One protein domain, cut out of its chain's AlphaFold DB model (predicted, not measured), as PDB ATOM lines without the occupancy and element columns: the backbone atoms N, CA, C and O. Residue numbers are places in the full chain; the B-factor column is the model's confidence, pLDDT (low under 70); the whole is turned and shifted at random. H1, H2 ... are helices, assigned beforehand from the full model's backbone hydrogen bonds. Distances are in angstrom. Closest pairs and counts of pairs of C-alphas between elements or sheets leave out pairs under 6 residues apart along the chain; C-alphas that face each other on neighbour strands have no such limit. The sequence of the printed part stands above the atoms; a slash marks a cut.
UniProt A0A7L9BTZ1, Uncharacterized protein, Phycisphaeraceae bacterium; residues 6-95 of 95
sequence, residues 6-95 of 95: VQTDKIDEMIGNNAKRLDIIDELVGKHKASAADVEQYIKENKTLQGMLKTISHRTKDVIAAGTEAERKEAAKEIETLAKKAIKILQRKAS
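AT A GLANCE: This is residues 6 to 95 of the 95 residues of an uncharacterized protein of Phycisphaeraceae bacterium (UniProt A0A7L9BTZ1). A long helical hairpin, H3 folding back into H4, makes the length of this rod-shaped model, and the two short helices H1 and H2 form a smaller hairpin at the end where H3 begins. Of this small pair, H2 packs on the first turns of H3, residues 36 to 43. The printed part has 90 residues with four named helices, in the order H1, H2, H3, H4, and no named strand; the class is all helix. The whole is loose, with a radius of gyration of the C-alphas of 16.9 A, and spans 55 by 25 by 17 A.

IN THESE COORDINATES: H3, residues 36 to 65, is the longest helix at 43.9 A, from C-alpha 36 at (217.145, 242.504, 210.019) to C-alpha 65 at (185.003, 265.129, 229.460). H4, residues 69 to 93, is 36.4 A long and ends with C-alpha 93 at (216.495, 255.544, 220.174). H1, residues 6 to 16, measures 15.2 A and begins with C-alpha 6 at (220.614, 257.263, 208.007). H2, residues 21 to 30, measures 13.9 A.

HOW THE PARTS SIT: H3 and H4 touch as a hairpin, opposite ways at a shallow tilt of 20 degrees; their closest C-alphas, of Val 63 and Arg 72, are 4.9 A apart. H2 and H3, also a hairpin, touch closest at the C-alphas of Val 29 and Ala 36, 6.0 A apart, opposite ways at a tilt of 36 degrees, only just steep. H1 and H2 are a third hairpin and touch at a shallow tilt of 22 degrees, with the C-alphas of Ile 11 and Ile 24 closest at 6.5 A. H1 and H3 are close but not clearly touching, their closest C-alphas, of Ile 11 and Ile 43, being 7.8 A apart. H4 is apart from H1 and H2. In H1, H2, H3 and H4 every O i to N i+4 pair is within hydrogen-bond range.

THE WHOLE: The C-alphas of Lys 31 and Thr 68, the two farthest apart, are 55.0 A from each other. The printed part has no cut, and its three links are tight. Mean pLDDT of the printed part is 88.8; residues 94 to 95 are under 70.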
ATOM      1  N   VAL A   6     221.166 257.337 209.369       91.25
ATOM      2  CA  VAL A   6     220.614 257.263 208.007       91.25
ATOM      3  C   VAL A   6     219.614 256.110 207.871       91.25
ATOM      4  O   VAL A   6     218.601 256.241 207.187       91.25
ATOM      5  N   GLN A   7     219.878 254.972 208.521       92.62
ATOM      6  CA  GLN A   7     218.961 253.832 208.526       92.62
ATOM      7  C   GLN A   7     217.701 254.139 209.344       92.62
ATOM      8  O   GLN A   7     216.603 253.824 208.891       92.62
ATOM      9  N   THR A   8     217.828 254.771 210.514       91.88
ATOM     10  CA  THR A   8     216.666 255.149 211.333       91.88
ATOM     11  C   THR A   8     215.804 256.200 210.642       91.88
ATOM     12  O   THR A   8     214.590 256.016 210.577       91.88
ATOM     13  N   ASP A   9     216.416 257.216 210.025       92.12
ATOM     14  CA  ASP A   9     215.709 258.253 209.263       92.12
ATOM     15  C   ASP A   9     214.943 257.640 208.088       92.12
ATOM     16  O   ASP A   9     213.784 257.985 207.848       92.12
ATOM     17  N   LYS A  10     215.552 256.670 207.389       94.56
ATOM     18  CA  LYS A  10     214.878 255.977 206.289       94.56
ATOM     19  C   LYS A  10     213.686 255.156 206.773       94.56
ATOM     20  O   LYS A  10     212.636 255.168 206.133       94.56
ATOM     21  N   ILE A  11     213.823 254.461 207.905       93.06
ATOM     22  CA  ILE A  11     212.707 253.724 208.506       93.06
ATOM     23  C   ILE A  11     211.583 254.688 208.895       93.06
ATOM     24  O   ILE A  11     210.424 254.403 208.600       93.06
ATOM     25  N   ASP A  12     211.899 255.823 209.520       91.44
ATOM     26  CA  ASP A  12     210.893 256.799 209.942       91.44
ATOM     27  C   ASP A  12     210.186 257.461 208.746       91.44
ATOM     28  O   ASP A  12     208.961 257.594 208.771       91.44
ATOM     29  N   GLU A  13     210.906 257.773 207.662       94.50
ATOM     30  CA  GLU A  13     210.324 258.226 206.387       94.50
ATOM     31  C   GLU A  13     209.332 257.191 205.832       94.50
ATOM     32  O   GLU A  13     208.186 257.511 205.507       94.50
ATOM     33  N   MET A  14     209.746 255.923 205.755       95.19
ATOM     34  CA  MET A  14     208.902 254.847 205.235       95.19
ATOM     35  C   MET A  14     207.677 254.590 206.121       95.19
ATOM     36  O   MET A  14     206.583 254.367 205.600       95.19
ATOM     37  N   ILE A  15     207.826 254.663 207.447       91.19
ATOM     38  CA  ILE A  15     206.702 254.592 208.389       91.19
ATOM     39  C   ILE A  15     205.748 255.773 208.173       91.19
ATOM     40  O   ILE A  15     204.537 255.559 208.123       91.19
ATOM     41  N   GLY A  16     206.268 256.994 208.006       89.25
ATOM     42  CA  GLY A  16     205.474 258.189 207.705       89.25
ATOM     43  C   GLY A  16     204.673 258.063 206.405       89.25
ATOM     44  O   GLY A  16     203.532 258.517 206.330       89.25
ATOM     45  N   ASN A  17     205.223 257.344 205.425       94.31
ATOM     46  CA  ASN A  17     204.572 257.022 204.154       94.31
ATOM     47  C   ASN A  17     203.678 255.765 204.205       94.31
ATOM     48  O   ASN A  17     203.200 255.311 203.167       94.31
ATOM     49  N   ASN A  18     203.423 255.200 205.390       91.19
ATOM     50  CA  ASN A  18     202.625 253.983 205.593       91.19
ATOM     51  C   ASN A  18     203.147 252.739 204.842       91.19
ATOM     52  O   ASN A  18     202.360 251.869 204.456       91.19
ATOM     53  N   ALA A  19     204.463 252.625 204.645       93.81
ATOM     54  CA  ALA A  19     205.068 251.441 204.036       93.81
ATOM     55  C   ALA A  19     204.778 250.172 204.856       93.81
ATOM     56  O   ALA A  19     204.677 250.205 206.092       93.81
ATOM     57  N   LYS A  20     204.662 249.017 204.184       93.38
ATOM     58  CA  LYS A  20     204.463 247.751 204.896       93.38
ATOM     59  C   LYS A  20     205.757 247.349 205.592       93.38
ATOM     60  O   LYS A  20     206.858 247.641 205.142       93.38
ATOM     61  N   ARG A  21     205.616 246.595 206.687       92.12
ATOM     62  CA  ARG A  21     206.752 246.068 207.462       92.12
ATOM     63  C   ARG A  21     207.774 245.340 206.585       92.12
ATOM     64  O   ARG A  21     208.963 245.516 206.807       92.12
ATOM     65  N   LEU A  22     207.305 244.509 205.652       93.25
ATOM     66  CA  LEU A  22     208.178 243.737 204.765       93.25
ATOM     67  C   LEU A  22     208.974 244.663 203.842       93.25
ATOM     68  O   LEU A  22     210.191 244.565 203.825       93.25
ATOM     69  N   ASP A  23     208.314 245.644 203.225       94.94
ATOM     70  CA  ASP A  23     208.964 246.633 202.359       94.94
ATOM     71  C   ASP A  23     210.080 247.401 203.096       94.94
ATOM     72  O   ASP A  23     211.149 247.637 202.539       94.94
ATOM     73  N   ILE A  24     209.860 247.758 204.370       94.75
ATOM     74  CA  ILE A  24     210.878 248.417 205.210       94.75
ATOM     75  C   ILE A  24     212.069 247.485 205.460       94.75
ATOM     76  O   ILE A  24     213.217 247.912 205.372       94.75
ATOM     77  N   ILE A  25     211.819 246.213 205.780       94.44
ATOM     78  CA  ILE A  25     212.892 245.241 206.020       94.44
ATOM     79  C   ILE A  25     213.709 245.031 204.741       94.44
ATOM     80  O   ILE A  25     214.936 245.093 204.799       94.44
ATOM     81  N   ASP A  26     213.044 244.851 203.600       94.75
ATOM     82  CA  ASP A  26     213.699 244.614 202.313       94.75
ATOM     83  C   ASP A  26     214.571 245.808 201.892       94.75
ATOM     84  O   ASP A  26     215.721 245.623 201.484       94.75
ATOM     85  N   GLU A  27     214.078 247.040 202.065       94.69
ATOM     86  CA  GLU A  27     214.847 248.259 201.780       94.69
ATOM     87  C   GLU A  27     216.093 248.357 202.672       94.69
ATOM     88  O   GLU A  27     217.212 248.559 202.188       94.69
ATOM     89  N   LEU A  28     215.926 248.191 203.987       94.69
ATOM     90  CA  LEU A  28     217.002 248.431 204.944       94.69
ATOM     91  C   LEU A  28     218.063 247.325 204.926       94.69
ATOM     92  O   LEU A  28     219.259 247.621 204.990       94.69
ATOM     93  N   VAL A  29     217.655 246.062 204.809       93.12
ATOM     94  CA  VAL A  29     218.583 244.926 204.737       93.12
ATOM     95  C   VAL A  29     219.258 244.880 203.367       93.12
ATOM     96  O   VAL A  29     220.479 244.742 203.290       93.12
ATOM     97  N   GLY A  30     218.488 245.052 202.288       89.25
ATOM     98  CA  GLY A  30     218.984 244.929 200.920       89.25
ATOM     99  C   GLY A  30     219.854 246.101 200.470       89.25
ATOM    100  O   GLY A  30     220.936 245.888 199.923       89.25
ATOM    101  N   LYS A  31     219.414 247.344 200.706       89.75
ATOM    102  CA  LYS A  31     220.103 248.541 200.186       89.75
ATOM    103  C   LYS A  31     220.982 249.236 201.212       89.75
ATOM    104  O   LYS A  31     222.029 249.768 200.853       89.75
ATOM    105  N   HIS A  32     220.595 249.200 202.485       87.62
ATOM    106  CA  HIS A  32     221.324 249.887 203.553       87.62
ATOM    107  C   HIS A  32     222.180 248.954 204.420       87.62
ATOM    108  O   HIS A  32     222.798 249.428 205.373       87.62
ATOM    109  N   LYS A  33     222.246 247.653 204.085       89.00
ATOM    110  CA  LYS A  33     223.021 246.619 204.801       89.00
ATOM    111  C   LYS A  33     222.751 246.609 206.312       89.00
ATOM    112  O   LYS A  33     223.648 246.345 207.112       89.00
ATOM    113  N   ALA A  34     221.525 246.943 206.703       91.56
ATOM    114  CA  ALA A  34     221.101 246.917 208.091       91.56
ATOM    115  C   ALA A  34     220.886 245.473 208.563       91.56
ATOM    116  O   ALA A  34     220.579 244.570 207.786       91.56
ATOM    117  N   SER A  35     221.007 245.261 209.868       92.94
ATOM    118  CA  SER A  35     220.640 243.998 210.502       92.94
ATOM    119  C   SER A  35     219.120 243.866 210.553       92.94
ATOM    120  O   SER A  35     218.440 244.729 211.107       92.94
ATOM    121  N   ALA A  36     218.584 242.768 210.015       91.50
ATOM    122  CA  ALA A  36     217.145 242.504 210.019       91.50
ATOM    123  C   ALA A  36     216.559 242.536 211.441       91.50
ATOM    124  O   ALA A  36     215.501 243.120 211.657       91.50
ATOM    125  N   ALA A  37     217.278 241.980 212.421       92.38
ATOM    126  CA  ALA A  37     216.854 241.979 213.819       92.38
ATOM    127  C   ALA A  37     216.748 243.402 214.394       92.38
ATOM    128  O   ALA A  37     215.782 243.725 215.086       92.38
ATOM    129  N   ASP A  38     217.710 244.267 214.065       92.00
ATOM    130  CA  ASP A  38     217.744 245.648 214.550       92.00
ATOM    131  C   ASP A  38     216.636 246.494 213.879       92.00
ATOM    132  O   ASP A  38     215.946 247.264 214.552       92.00
ATOM    133  N   VAL A  39     216.368 246.275 212.583       93.06
ATOM    134  CA  VAL A  39     215.235 246.888 211.858       93.06
ATOM    135  C   VAL A  39     213.893 246.449 212.454       93.06
ATOM    136  O   VAL A  39     213.025 247.283 212.727       93.06
ATOM    137  N   GLU A  40     213.706 245.149 212.698       93.19
ATOM    138  CA  GLU A  40     212.472 244.626 213.289       93.19
ATOM    139  C   GLU A  40     212.209 245.197 214.685       93.19
ATOM    140  O   GLU A  40     211.071 245.573 214.998       93.19
ATOM    141  N   GLN A  41     213.254 245.292 215.509       92.00
ATOM    142  CA  GLN A  41     213.168 245.883 216.837       92.00
ATOM    143  C   GLN A  41     212.779 247.366 216.756       92.00
ATOM    144  O   GLN A  41     211.858 247.793 217.458       92.00
ATOM    145  N   TYR A  42     213.385 248.134 215.846       92.00
ATOM    146  CA  TYR A  42     213.060 249.551 215.664       92.00
ATOM    147  C   TYR A  42     211.598 249.772 215.250       92.00
ATOM    148  O   TYR A  42     210.909 250.636 215.813       92.00
ATOM    149  N   ILE A  43     211.091 248.960 214.311       91.56
ATOM    150  CA  ILE A  43     209.685 248.993 213.868       91.56
ATOM    151  C   ILE A  43     208.746 248.666 215.037       91.56
ATOM    152  O   ILE A  43     207.719 249.329 215.222       91.56
ATOM    153  N   LYS A  44     209.078 247.653 215.844       90.94
ATOM    154  CA  LYS A  44     208.281 247.256 217.016       90.94
ATOM    155  C   LYS A  44     208.203 248.377 218.052       90.94
ATOM    156  O   LYS A  44     207.123 248.659 218.581       90.94
ATOM    157  N   GLU A  45     209.322 249.037 218.326       90.56
ATOM    158  CA  GLU A  45     209.374 250.175 219.243       90.56
ATOM    159  C   GLU A  45     208.588 251.374 218.710       90.56
ATOM    160  O   GLU A  45     207.856 252.003 219.473       90.56
ATOM    161  N   ASN A  46     208.660 251.651 217.402       89.25
ATOM    162  CA  ASN A  46     207.868 252.711 216.775       89.25
ATOM    163  C   ASN A  46     206.356 252.429 216.907       89.25
ATOM    164  O   ASN A  46     205.613 253.274 217.403       89.25
ATOM    165  N   LYS A  47     205.900 251.202 216.611       88.44
ATOM    166  CA  LYS A  47     204.494 250.799 216.829       88.44
ATOM    167  C   LYS A  47     204.057 250.931 218.287       88.44
ATOM    168  O   LYS A  47     202.938 251.361 218.561       88.44
ATOM    169  N   THR A  48     204.936 250.571 219.220       89.81
ATOM    170  CA  THR A  48     204.672 250.710 220.658       89.81
ATOM    171  C   THR A  48     204.481 252.180 221.036       89.81
ATOM    172  O   THR A  48     203.503 252.515 221.704       89.81
ATOM    173  N   LEU A  49     205.359 253.067 220.553       90.50
ATOM    174  CA  LEU A  49     205.249 254.515 220.746       90.50
ATOM    175  C   LEU A  49     203.950 255.076 220.160       90.50
ATOM    176  O   LEU A  49     203.228 255.789 220.854       90.50
ATOM    177  N   GLN A  50     203.604 254.711 218.923       88.31
ATOM    178  CA  GLN A  50     202.352 255.134 218.289       88.31
ATOM    179  C   GLN A  50     201.121 254.695 219.095       88.31
ATOM    180  O   GLN A  50     200.182 255.474 219.264       88.31
ATOM    181  N   GLY A  51     201.123 253.466 219.622       90.62
ATOM    182  CA  GLY A  51     200.065 252.968 220.501       90.62
ATOM    183  C   GLY A  51     199.942 253.787 221.786       90.62
ATOM    184  O   GLY A  51     198.848 254.235 222.123       90.62
ATOM    185  N   MET A  52     201.064 254.054 222.463       90.19
ATOM    186  CA  MET A  52     201.086 254.885 223.674       90.19
ATOM    187  C   MET A  52     200.563 256.302 223.408       90.19
ATOM    188  O   MET A  52     199.752 256.801 224.185       90.19
ATOM    189  N   LEU A  53     200.973 256.929 222.302       90.75
ATOM    190  CA  LEU A  53     200.519 258.271 221.923       90.75
ATOM    191  C   LEU A  53     199.014 258.316 221.627       90.75
ATOM    192  O   LEU A  53     198.336 259.251 222.053       90.75
ATOM    193  N   LYS A  54     198.461 257.290 220.962       91.69
ATOM    194  CA  LYS A  54     197.007 257.165 220.765       91.69
ATOM    195  C   LYS A  54     196.268 257.048 222.095       91.69
ATOM    196  O   LYS A  54     195.279 257.748 222.298       91.69
ATOM    197  N   THR A  55     196.766 256.223 223.017       90.50
ATOM    198  CA  THR A  55     196.161 256.090 224.349       90.50
ATOM    199  C   THR A  55     196.222 257.401 225.127       90.50
ATOM    200  O   THR A  55     195.216 257.800 225.703       90.50
ATOM    201  N   ILE A  56     197.352 258.118 225.095       90.88
ATOM    202  CA  ILE A  56     197.469 259.453 225.704       90.88
ATOM    203  C   ILE A  56     196.434 260.412 225.104       90.88
ATOM    204  O   ILE A  56     195.752 261.111 225.849       90.88
ATOM    205  N   SER A  57     196.271 260.420 223.777       90.25
ATOM    206  CA  SER A  57     195.275 261.257 223.095       90.25
ATOM    207  C   SER A  57     193.847 260.944 223.554       90.25
ATOM    208  O   SER A  57     193.096 261.861 223.882       90.25
ATOM    209  N   HIS A  58     193.480 259.661 223.652       89.56
ATOM    210  CA  HIS A  58     192.167 259.251 224.160       89.56
ATOM    211  C   HIS A  58     191.965 259.664 225.621       89.56
ATOM    212  O   HIS A  58     190.989 260.340 225.924       89.56
ATOM    213  N   ARG A  59     192.922 259.371 226.510       86.31
ATOM    214  CA  ARG A  59     192.807 259.738 227.931       86.31
ATOM    215  C   ARG A  59     192.790 261.243 228.156       86.31
ATOM    216  O   ARG A  59     192.113 261.710 229.059       86.31
ATOM    217  N   THR A  60     193.470 262.020 227.314       88.31
ATOM    218  CA  THR A  60     193.404 263.488 227.380       88.31
ATOM    219  C   THR A  60     191.987 263.984 227.082       88.31
ATOM    220  O   THR A  60     191.505 264.891 227.755       88.31
ATOM    221  N   LYS A  61     191.284 263.361 226.126       86.75
ATOM    222  CA  LYS A  61     189.865 263.655 225.873       86.75
ATOM    223  C   LYS A  61     188.983 263.232 227.049       86.75
ATOM    224  O   LYS A  61     188.103 263.998 227.424       86.75
ATOM    225  N   ASP A  62     189.263 262.083 227.665       83.38
ATOM    226  CA  ASP A  62     188.535 261.623 228.856       83.38
ATOM    227  C   ASP A  62     188.695 262.600 230.032       83.38
ATOM    228  O   ASP A  62     187.709 262.921 230.685       83.38
ATOM    229  N   VAL A  63     189.900 263.143 230.268       83.19
ATOM    230  CA  VAL A  63     190.133 264.185 231.293       83.19
ATOM    231  C   VAL A  63     189.268 265.420 231.038       83.19
ATOM    232  O   VAL A  63     188.711 265.979 231.981       83.19
ATOM    233  N   ILE A  64     189.158 265.854 229.777       80.44
ATOM    234  CA  ILE A  64     188.354 267.025 229.392       80.44
ATOM    235  C   ILE A  64     186.857 266.754 229.605       80.44
ATOM    236  O   ILE A  64     186.127 267.652 230.016       80.44
ATOM    237  N   ALA A  65     186.403 265.528 229.338       83.38
ATOM    238  CA  ALA A  65     185.003 265.129 229.460       83.38
ATOM    239  C   ALA A  65     184.587 264.715 230.887       83.38
ATOM    240  O   ALA A  65     183.393 264.650 231.178       83.38
ATOM    241  N   ALA A  66     185.542 264.418 231.771       83.19
ATOM    242  CA  ALA A  66     185.284 263.895 233.108       83.19
ATOM    243  C   ALA A  66     184.561 264.910 234.009       83.19
ATOM    244  O   ALA A  66     185.023 266.038 234.219       83.19
ATOM    245  N   GLY A  67     183.447 264.473 234.601       71.56
ATOM    246  CA  GLY A  67     182.614 265.296 235.477       71.56
ATOM    247  C   GLY A  67     183.207 265.460 236.875       71.56
ATOM    248  O   GLY A  67     183.146 266.553 237.447       71.56
ATOM    249  N   THR A  68     183.841 264.415 237.415       87.81
ATOM    250  CA  THR A  68     184.353 264.412 238.793       87.81
ATOM    251  C   THR A  68     185.862 264.654 238.878       87.81
ATOM    252  O   THR A  68     186.632 264.383 237.957       87.81
ATOM    253  N   GLU A  69     186.322 265.171 240.019       87.12
ATOM    254  CA  GLU A  69     187.754 265.386 240.269       87.12
ATOM    255  C   GLU A  69     188.542 264.066 240.350       87.12
ATOM    256  O   GLU A  69     189.703 264.017 239.941       87.12
ATOM    257  N   ALA A  70     187.915 262.991 240.839       86.81
ATOM    258  CA  ALA A  70     188.535 261.672 240.938       86.81
ATOM    259  C   ALA A  70     188.879 261.099 239.552       86.81
ATOM    260  O   ALA A  70     190.023 260.705 239.324       86.81
ATOM    261  N   GLU A  71     187.935 261.152 238.607       83.69
ATOM    262  CA  GLU A  71     188.130 260.699 237.221       83.69
ATOM    263  C   GLU A  71     189.230 261.499 236.509       83.69
ATOM    264  O   GLU A  71     190.089 260.928 235.833       83.69
ATOM    265  N   ARG A  72     189.267 262.826 236.717       86.19
ATOM    266  CA  ARG A  72     190.333 263.685 236.176       86.19
ATOM    267  C   ARG A  72     191.711 263.296 236.716       86.19
ATOM    268  O   ARG A  72     192.666 263.235 235.943       86.19
ATOM    269  N   LYS A  73     191.827 263.013 238.020       88.56
ATOM    270  CA  LYS A  73     193.095 262.591 238.647       88.56
ATOM    271  C   LYS A  73     193.566 261.229 238.144       88.56
ATOM    272  O   LYS A  73     194.759 261.062 237.891       88.56
ATOM    273  N   GLU A  74     192.658 260.270 237.990       88.69
ATOM    274  CA  GLU A  74     192.991 258.936 237.487       88.69
ATOM    275  C   GLU A  74     193.503 258.996 236.044       88.69
ATOM    276  O   GLU A  74     194.609 258.534 235.755       88.69
ATOM    277  N   ALA A  75     192.763 259.664 235.157       86.44
ATOM    278  CA  ALA A  75     193.160 259.804 233.762       86.44
ATOM    279  C   ALA A  75     194.465 260.614 233.601       86.44
ATOM    280  O   ALA A  75     195.331 260.230 232.812       86.44
ATOM    281  N   ALA A  76     194.679 261.667 234.401       88.25
ATOM    282  CA  ALA A  76     195.941 262.412 234.413       88.25
ATOM    283  C   ALA A  76     197.144 261.540 234.821       88.25
ATOM    284  O   ALA A  76     198.209 261.618 234.203       88.25
ATOM    285  N   LYS A  77     196.980 260.662 235.819       91.38
ATOM    286  CA  LYS A  77     198.040 259.750 236.281       91.38
ATOM    287  C   LYS A  77     198.410 258.704 235.226       91.38
ATOM    288  O   LYS A  77     199.586 258.348 235.071       91.38
ATOM    289  N   GLU A  78     197.427 258.208 234.482       89.12
ATOM    290  CA  GLU A  78     197.665 257.289 233.367       89.12
ATOM    291  C   GLU A  78     198.395 257.972 232.207       89.12
ATOM    292  O   GLU A  78     199.358 257.406 231.681       89.12
ATOM    293  N   ILE A  79     198.004 259.206 231.861       91.44
ATOM    294  CA  ILE A  79     198.715 260.034 230.876       91.44
ATOM    295  C   ILE A  79     200.175 260.216 231.293       91.44
ATOM    296  O   ILE A  79     201.071 259.951 230.493       91.44
ATOM    297  N   GLU A  80     200.434 260.601 232.546       91.75
ATOM    298  CA  GLU A  80     201.794 260.794 233.059       91.75
ATOM    299  C   GLU A  80     202.628 259.505 232.958       91.75
ATOM    300  O   GLU A  80     203.785 259.520 232.529       91.75
ATOM    301  N   THR A  81     202.032 258.363 233.304       93.25
ATOM    302  CA  THR A  81     202.698 257.055 233.244       93.25
ATOM    303  C   THR A  81     203.057 256.666 231.810       93.25
ATOM    304  O   THR A  81     204.178 256.214 231.548       93.25
ATOM    305  N   LEU A  82     202.125 256.837 230.871       90.94
ATOM    306  CA  LEU A  82     202.350 256.551 229.455       90.94
ATOM    307  C   LEU A  82     203.382 257.504 228.851       90.94
ATOM    308  O   LEU A  82     204.269 257.049 228.131       90.94
ATOM    309  N   ALA A  83     203.328 258.790 229.201       90.44
ATOM    310  CA  ALA A  83     204.288 259.788 228.748       90.44
ATOM    311  C   ALA A  83     205.711 259.443 229.210       90.44
ATOM    312  O   ALA A  83     206.627 259.395 228.391       90.44
ATOM    313  N   LYS A  84     205.902 259.089 230.490       91.75
ATOM    314  CA  LYS A  84     207.211 258.645 231.011       91.75
ATOM    315  C   LYS A  84     207.740 257.408 230.280       91.75
ATOM    316  O   LYS A  84     208.929 257.340 229.965       91.75
ATOM    317  N   LYS A  85     206.873 256.432 229.981       90.12
ATOM    318  CA  LYS A  85     207.255 255.240 229.203       90.12
ATOM    319  C   LYS A  85     207.656 255.599 227.771       90.12
ATOM    320  O   LYS A  85     208.683 255.111 227.308       90.12
ATOM    321  N   ALA A  86     206.892 256.462 227.104       88.19
ATOM    322  CA  ALA A  86     207.191 256.916 225.749       88.19
ATOM    323  C   ALA A  86     208.530 257.671 225.687       88.19
ATOM    324  O   ALA A  86     209.375 257.341 224.857       88.19
ATOM    325  N   ILE A  87     208.778 258.595 226.625       87.56
ATOM    326  CA  ILE A  87     210.054 259.322 226.746       87.56
ATOM    327  C   ILE A  87     211.229 258.347 226.883       87.56
ATOM    328  O   ILE A  87     212.231 258.493 226.188       87.56
ATOM    329  N   LYS A  88     211.101 257.311 227.721       87.62
ATOM    330  CA  LYS A  88     212.168 256.318 227.915       87.62
ATOM    331  C   LYS A  88     212.490 255.532 226.638       87.62
ATOM    332  O   LYS A  88     213.649 255.197 226.413       87.62
ATOM    333  N   ILE A  89     211.489 255.217 225.813       84.94
ATOM    334  CA  ILE A  89     211.714 254.558 224.516       84.94
ATOM    335  C   ILE A  89     212.405 255.528 223.549       84.94
ATOM    336  O   ILE A  89     213.365 255.139 222.895       84.94
ATOM    337  N   LEU A  90     211.975 256.791 223.496       82.69
ATOM    338  CA  LEU A  90     212.604 257.810 222.646       82.69
ATOM    339  C   LEU A  90     214.070 258.062 223.025       82.69
ATOM    340  O   LEU A  90     214.923 258.118 222.148       82.69
ATOM    341  N   GLN A  91     214.388 258.132 224.320       81.75
ATOM    342  CA  GLN A  91     215.768 258.281 224.794       81.75
ATOM    343  C   GLN A  91     216.664 257.117 224.356       81.75
ATOM    344  O   GLN A  91     217.793 257.346 223.940       81.75
ATOM    345  N   ARG A  92     216.154 255.877 224.391       76.69
ATOM    346  CA  ARG A  92     216.888 254.696 223.903       76.69
ATOM    347  C   ARG A  92     217.173 254.742 222.406       76.69
ATOM    348  O   ARG A  92     218.170 254.180 221.992       76.69
ATOM    349  N   LYS A  93     216.302 255.378 221.620       70.31
ATOM    350  CA  LYS A  93     216.495 255.544 220.174       70.31
ATOM    351  C   LYS A  93     217.506 256.635 219.822       70.31
ATOM    352  O   LYS A  93     218.100 256.568 218.759       70.31
ATOM    353  N   ALA A  94     217.659 257.637 220.686       62.62
ATOM    354  CA  ALA A  94     218.597 258.744 220.500       62.62
ATOM    355  C   ALA A  94     220.016 258.450 221.031       62.62
ATOM    356  O   ALA A  94     220.885 259.313 220.919       62.62
ATOM    357  N   SER A  95     220.217 257.287 221.663       56.31
ATOM    358  CA  SER A  95     221.490 256.839 222.252       56.31
ATOM    359  C   SER A  95     222.180 255.841 221.333       56.31
ATOM    360  O   SER A  95     223.426 255.882 221.268       56.31
TER     361      SER A  95